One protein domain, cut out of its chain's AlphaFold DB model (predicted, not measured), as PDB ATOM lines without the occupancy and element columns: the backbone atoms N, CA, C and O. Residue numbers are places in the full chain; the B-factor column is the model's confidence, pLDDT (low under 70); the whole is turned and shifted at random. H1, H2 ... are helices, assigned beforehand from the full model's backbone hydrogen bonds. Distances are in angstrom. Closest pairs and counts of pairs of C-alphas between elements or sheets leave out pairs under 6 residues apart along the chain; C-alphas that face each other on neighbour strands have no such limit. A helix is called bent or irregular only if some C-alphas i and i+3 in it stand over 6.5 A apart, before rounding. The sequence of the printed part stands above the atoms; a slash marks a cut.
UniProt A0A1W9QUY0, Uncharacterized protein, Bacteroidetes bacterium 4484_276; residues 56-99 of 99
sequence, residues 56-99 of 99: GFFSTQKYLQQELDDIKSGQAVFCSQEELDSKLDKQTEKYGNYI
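Overview. This is residues 56 to 99 of the 99 residues of an uncharacterized protein of Bacteroidetes bacterium 4484_276 (UniProt A0A1W9QUY0). The printed part is a wide, flat, open U: H1 makes one arm, the link of residues 74 to 80 makes the base, and H2 makes the other arm, running back and splayed away from H1. The space between the two arms is empty, and the last residues, 97 to 99, make a tail beyond H2. The printed part has 44 residues with two named helices, H1 then H2, and no named strand; its class is all helix. The whole is extended, with a radius of gyration of the C-alphas of 14.7 A, and the C-alphas span 39 by 28 by 10 A.

Arrangement. H1, residues 56 to 73, is joined by a short link of 7 residues to H2, residues 81 to 96. H1 and H2 are apart, with no C-alpha of the one within 8 A of the other, and they form no hairpin. Residues 56 to 65, 69 to 74, 80 to 86 and 88 to 99 stand free, with no C-alpha 8 or more places away along the chain within 10 A. In both helices every O i to N i+4 pair is within hydrogen-bond range.

Along the chain. H1 runs from Gly 56, C-alpha at (18.572, -13.415, 33.617), to Ser 73, C-alpha at (4.691, 0.471, 17.416), and is 25.5 A long from first to last C-alpha. Along it x and z fall while y rises. H2 runs from Gln 81, C-alpha at (-10.053, -11.106, 29.878), to Gly 96, C-alpha at (-1.815, -29.348, 37.856), over 21.5 A; from its first C-alpha to its last, x and z rise while y falls. Neither helix is bent.

Size, cuts and confidence. The two C-alphas farthest apart, those of Ser 73 and Ile 99, are 42.7 A apart. The printed part has no cut, and Ile 99 is the chain's last residue. The mean pLDDT of the printed part is 80.6; residues 56 to 57 and 96 to 99 are under 70.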
ATOM      1  N   GLY A  56      19.989 -13.685  33.417       64.38
ATOM      2  CA  GLY A  56      18.572 -13.415  33.617       64.38
ATOM      3  C   GLY A  56      18.213 -11.928  33.614       64.38
ATOM      4  O   GLY A  56      17.165 -11.553  33.093       64.38
ATOM      5  N   PHE A  57      19.074 -11.047  34.127       68.69
ATOM      6  CA  PHE A  57      18.828  -9.603  34.130       68.69
ATOM      7  C   PHE A  57      18.841  -9.032  32.709       68.69
ATOM      8  O   PHE A  57      17.905  -8.336  32.320       68.69
ATOM      9  N   PHE A  58      19.854  -9.361  31.901       70.06
ATOM     10  CA  PHE A  58      19.941  -8.861  30.522       70.06
ATOM     11  C   PHE A  58      18.878  -9.471  29.614       70.06
ATOM     12  O   PHE A  58      18.327  -8.759  28.771       70.06
ATOM     13  N   SER A  59      18.555 -10.757  29.787       74.12
ATOM     14  CA  SER A  59      17.466 -11.384  29.037       74.12
ATOM     15  C   SER A  59      16.119 -10.754  29.385       74.12
ATOM     16  O   SER A  59      15.348 -10.436  28.483       74.12
ATOM     17  N   THR A  60      15.866 -10.500  30.673       80.25
ATOM     18  CA  THR A  60      14.635  -9.851  31.143       80.25
ATOM     19  C   THR A  60      14.558  -8.409  30.664       80.25
ATOM     20  O   THR A  60      13.533  -7.994  30.134       80.25
ATOM     21  N   GLN A  61      15.649  -7.646  30.771       82.62
ATOM     22  CA  GLN A  61      15.701  -6.267  30.290       82.62
ATOM     23  C   GLN A  61      15.426  -6.196  28.782       82.62
ATOM     24  O   GLN A  61      14.658  -5.346  28.338       82.62
ATOM     25  N   LYS A  62      16.026  -7.096  27.993       85.56
ATOM     26  CA  LYS A  62      15.813  -7.156  26.544       85.56
ATOM     27  C   LYS A  62      14.371  -7.527  26.195       85.56
ATOM     28  O   LYS A  62      13.789  -6.874  25.339       85.56
ATOM     29  N   TYR A  63      13.806  -8.528  26.869       86.88
ATOM     30  CA  TYR A  63      12.405  -8.923  26.703       86.88
ATOM     31  C   TYR A  63      11.451  -7.757  26.994       86.88
ATOM     32  O   TYR A  63      10.630  -7.410  26.152       86.88
ATOM     33  N   LEU A  64      11.613  -7.093  28.143       90.88
ATOM     34  CA  LEU A  64      10.761  -5.969  28.539       90.88
ATOM     35  C   LEU A  64      10.882  -4.776  27.588       90.88
ATOM     36  O   LEU A  64       9.894  -4.097  27.324       90.88
ATOM     37  N   GLN A  65      12.085  -4.513  27.072       90.62
ATOM     38  CA  GLN A  65      12.286  -3.453  26.089       90.62
ATOM     39  C   GLN A  65      11.559  -3.765  24.777       90.62
ATOM     40  O   GLN A  65      10.964  -2.869  24.188       90.62
ATOM     41  N   GLN A  66      11.578  -5.027  24.352       90.12
ATOM     42  CA  GLN A  66      10.923  -5.469  23.128       90.12
ATOM     43  C   GLN A  66       9.392  -5.391  23.246       90.12
ATOM     44  O   GLN A  66       8.762  -4.777  22.395       90.12
ATOM     45  N   GLU A  67       8.815  -5.863  24.356       87.31
ATOM     46  CA  GLU A  67       7.382  -5.701  24.658       87.31
ATOM     47  C   GLU A  67       6.952  -4.223  24.647       87.31
ATOM     48  O   GLU A  67       5.921  -3.852  24.086       87.31
ATOM     49  N   LEU A  68       7.766  -3.342  25.234       89.44
ATOM     50  CA  LEU A  68       7.498  -1.905  25.244       89.44
ATOM     51  C   LEU A  68       7.524  -1.300  23.829       89.44
ATOM     52  O   LEU A  68       6.718  -0.419  23.518       89.44
ATOM     53  N   ASP A  69       8.452  -1.738  22.983       91.81
ATOM     54  CA  ASP A  69       8.570  -1.268  21.604       91.81
ATOM     55  C   ASP A  69       7.420  -1.798  20.727       91.81
ATOM     56  O   ASP A  69       6.887  -1.056  19.897       91.81
ATOM     57  N   ASP A  70       6.949  -3.022  20.972       89.69
ATOM     58  CA  ASP A  70       5.770  -3.604  20.320       89.69
ATOM     59  C   ASP A  70       4.491  -2.840  20.698       89.69
ATOM     60  O   ASP A  70       3.667  -2.521  19.834       89.69
ATOM     61  N   ILE A  71       4.357  -2.430  21.966       89.75
ATOM     62  CA  ILE A  71       3.262  -1.555  22.423       89.75
ATOM     63  C   ILE A  71       3.327  -0.193  21.724       89.75
ATOM     64  O   ILE A  71       2.318   0.290  21.211       89.75
ATOM     65  N   LYS A  72       4.509   0.433  21.670       88.69
ATOM     66  CA  LYS A  72       4.689   1.752  21.037       88.69
ATOM     67  C   LYS A  72       4.462   1.729  19.528       88.69
ATOM     68  O   LYS A  72       3.982   2.716  18.977       88.69
ATOM     69  N   SER A  73       4.839   0.640  18.865       91.00
ATOM     70  CA  SER A  73       4.691   0.471  17.416       91.00
ATOM     71  C   SER A  73       3.293  -0.000  17.000       91.00
ATOM     72  O   SER A  73       3.014  -0.071  15.803       91.00
ATOM     73  N   GLY A  74       2.409  -0.294  17.962       86.81
ATOM     74  CA  GLY A  74       1.059  -0.798  17.706       86.81
ATOM     75  C   GLY A  74       1.022  -2.255  17.235       86.81
ATOM     76  O   GLY A  74      -0.001  -2.692  16.716       86.81
ATOM     77  N   GLN A  75       2.124  -2.997  17.392       85.31
ATOM     78  CA  GLN A  75       2.229  -4.423  17.058       85.31
ATOM     79  C   GLN A  75       1.918  -5.336  18.251       85.31
ATOM     80  O   GLN A  75       1.830  -6.553  18.086       85.31
ATOM     81  N   ALA A  76       1.732  -4.762  19.442       83.94
ATOM     82  CA  ALA A  76       1.363  -5.510  20.633       83.94
ATOM     83  C   ALA A  76       0.036  -6.256  20.448       83.94
ATOM     84  O   ALA A  76      -0.986  -5.687  20.053       83.94
ATOM     85  N   VAL A  77       0.057  -7.543  20.786       77.56
ATOM     86  CA  VAL A  77      -1.129  -8.396  20.787       77.56
ATOM     87  C   VAL A  77      -1.791  -8.293  22.153       77.56
ATOM     88  O   VAL A  77      -1.294  -8.828  23.143       77.56
ATOM     89  N   PHE A  78      -2.927  -7.610  22.206       80.44
ATOM     90  CA  PHE A  78      -3.778  -7.585  23.391       80.44
ATOM     91  C   PHE A  78      -4.655  -8.836  23.413       80.44
ATOM     92  O   PHE A  78      -5.092  -9.305  22.363       80.44
ATOM     93  N   CYS A  79      -4.918  -9.370  24.601       80.94
ATOM     94  CA  CYS A  79      -5.925 -10.408  24.785       80.94
ATOM     95  C   CYS A  79      -7.096  -9.868  25.602       80.94
ATOM     96  O   CYS A  79      -6.911  -8.989  26.450       80.94
ATOM     97  N   SER A  80      -8.295 -10.399  25.360       86.88
ATOM     98  CA  SER A  80      -9.429 -10.136  26.247       86.88
ATOM     99  C   SER A  80      -9.225 -10.820  27.602       86.88
ATOM    100  O   SER A  80      -8.351 -11.678  27.773       86.88
ATOM    101  N   GLN A  81     -10.045 -10.442  28.580       85.25
ATOM    102  CA  GLN A  81     -10.053 -11.106  29.878       85.25
ATOM    103  C   GLN A  81     -10.405 -12.596  29.739       85.25
ATOM    104  O   GLN A  81      -9.718 -13.432  30.317       85.25
ATOM    105  N   GLU A  82     -11.387 -12.951  28.900       88.38
ATOM    106  CA  GLU A  82     -11.766 -14.357  28.702       88.38
ATOM    107  C   GLU A  82     -10.648 -15.180  28.036       88.38
ATOM    108  O   GLU A  82     -10.445 -16.354  28.355       88.38
ATOM    109  N   GLU A  83      -9.892 -14.577  27.114       84.69
ATOM    110  CA  GLU A  83      -8.743 -15.228  26.477       84.69
ATOM    111  C   GLU A  83      -7.588 -15.460  27.454       84.69
ATOM    112  O   GLU A  83      -6.874 -16.464  27.346       84.69
ATOM    113  N   LEU A  84      -7.389 -14.533  28.396       85.75
ATOM    114  CA  LEU A  84      -6.407 -14.674  29.462       85.75
ATOM    115  C   LEU A  84      -6.798 -15.811  30.411       85.75
ATOM    116  O   LEU A  84      -5.971 -16.692  30.656       85.75
ATOM    117  N   ASP A  85      -8.050 -15.835  30.866       85.81
ATOM    118  CA  ASP A  85      -8.578 -16.870  31.760       85.81
ATOM    119  C   ASP A  85      -8.457 -18.258  31.111       85.81
ATOM    120  O   ASP A  85      -7.868 -19.172  31.687       85.81
ATOM    121  N   SER A  86      -8.844 -18.395  29.836       87.19
ATOM    122  CA  SER A  86      -8.694 -19.659  29.099       87.19
ATOM    123  C   SER A  86      -7.232 -20.111  28.955       87.19
ATOM    124  O   SER A  86      -6.941 -21.311  28.966       87.19
ATOM    125  N   LYS A  87      -6.283 -19.178  28.798       83.44
ATOM    126  CA  LYS A  87      -4.848 -19.509  28.752       83.44
ATOM    127  C   LYS A  87      -4.338 -19.970  30.114       83.44
ATOM    128  O   LYS A  87      -3.566 -20.929  30.157       83.44
ATOM    129  N   LEU A  88      -4.744 -19.306  31.194       84.38
ATOM    130  CA  LEU A  88      -4.358 -19.653  32.561       84.38
ATOM    131  C   LEU A  88      -4.914 -21.022  32.965       84.38
ATOM    132  O   LEU A  88      -4.156 -21.848  33.479       84.38
ATOM    133  N   ASP A  89      -6.173 -21.305  32.636       85.25
ATOM    134  CA  ASP A  89      -6.804 -22.604  32.881       85.25
ATOM    135  C   ASP A  89      -6.058 -23.724  32.148       85.25
ATOM    136  O   ASP A  89      -5.677 -24.720  32.758       85.25
ATOM    137  N   LYS A  90      -5.704 -23.523  30.870       82.88
ATOM    138  CA  LYS A  90      -4.906 -24.495  30.096       82.88
ATOM    139  C   LYS A  90      -3.518 -24.751  30.683       82.88
ATOM    140  O   LYS A  90      -3.032 -25.879  30.628       82.88
ATOM    141  N   GLN A  91      -2.839 -23.725  31.202       80.56
ATOM    142  CA  GLN A  91      -1.547 -23.926  31.877       80.56
ATOM    143  C   GLN A  91      -1.732 -24.678  33.200       80.56
ATOM    144  O   GLN A  91      -0.933 -25.557  33.522       80.56
ATOM    145  N   THR A  92      -2.806 -24.378  33.930       78.06
ATOM    146  CA  THR A  92      -3.140 -25.029  35.200       78.06
ATOM    147  C   THR A  92      -3.524 -26.494  34.998       78.06
ATOM    148  O   THR A  92      -3.036 -27.341  35.732       78.06
ATOM    149  N   GLU A  93      -4.277 -26.846  33.954       82.00
ATOM    150  CA  GLU A  93      -4.550 -28.247  33.592       82.00
ATOM    151  C   GLU A  93      -3.280 -29.000  33.174       82.00
ATOM    152  O   GLU A  93      -3.086 -30.168  33.523       82.00
ATOM    153  N   LYS A  94      -2.385 -28.326  32.440       75.12
ATOM    154  CA  LYS A  94      -1.148 -28.923  31.925       75.12
ATOM    155  C   LYS A  94      -0.159 -29.297  33.033       75.12
ATOM    156  O   LYS A  94       0.516 -30.316  32.908       75.12
ATOM    157  N   TYR A  95      -0.055 -28.487  34.086       75.00
ATOM    158  CA  TYR A  95       0.905 -28.703  35.180       75.00
ATOM    159  C   TYR A  95       0.261 -29.113  36.513       75.00
ATOM    160  O   TYR A  95       0.965 -29.567  37.409       75.00
ATOM    161  N   GLY A  96      -1.061 -29.006  36.645       59.38
ATOM    162  CA  GLY A  96      -1.815 -29.348  37.856       59.38
ATOM    163  C   GLY A  96      -2.060 -30.844  38.064       59.38
ATOM    164  O   GLY A  96      -2.442 -31.237  39.157       59.38
ATOM    165  N   ASN A  97      -1.788 -31.694  37.066       55.84
ATOM    166  CA  ASN A  97      -1.909 -33.160  37.166       55.84
ATOM    167  C   ASN A  97      -0.682 -33.860  37.801       55.84
ATOM    168  O   ASN A  97      -0.519 -35.070  37.658       55.84
ATOM    169  N   TYR A  98       0.201 -33.113  38.470       52.06
ATOM    170  CA  TYR A  98       1.413 -33.631  39.130       52.06
ATOM    171  C   TYR A  98       1.372 -33.502  40.667       52.06
ATOM    172  O   TYR A  98       2.424 -33.399  41.300       52.06
ATOM    173  N   ILE A  99       0.176 -33.509  41.265       43.47
ATOM    174  CA  ILE A  99      -0.016 -33.590  42.725       43.47
ATOM    175  C   ILE A  99      -0.756 -34.879  43.068       43.47
ATOM    176  O   ILE A  99      -1.796 -35.137  42.422       43.47
TER     177      ILE A  99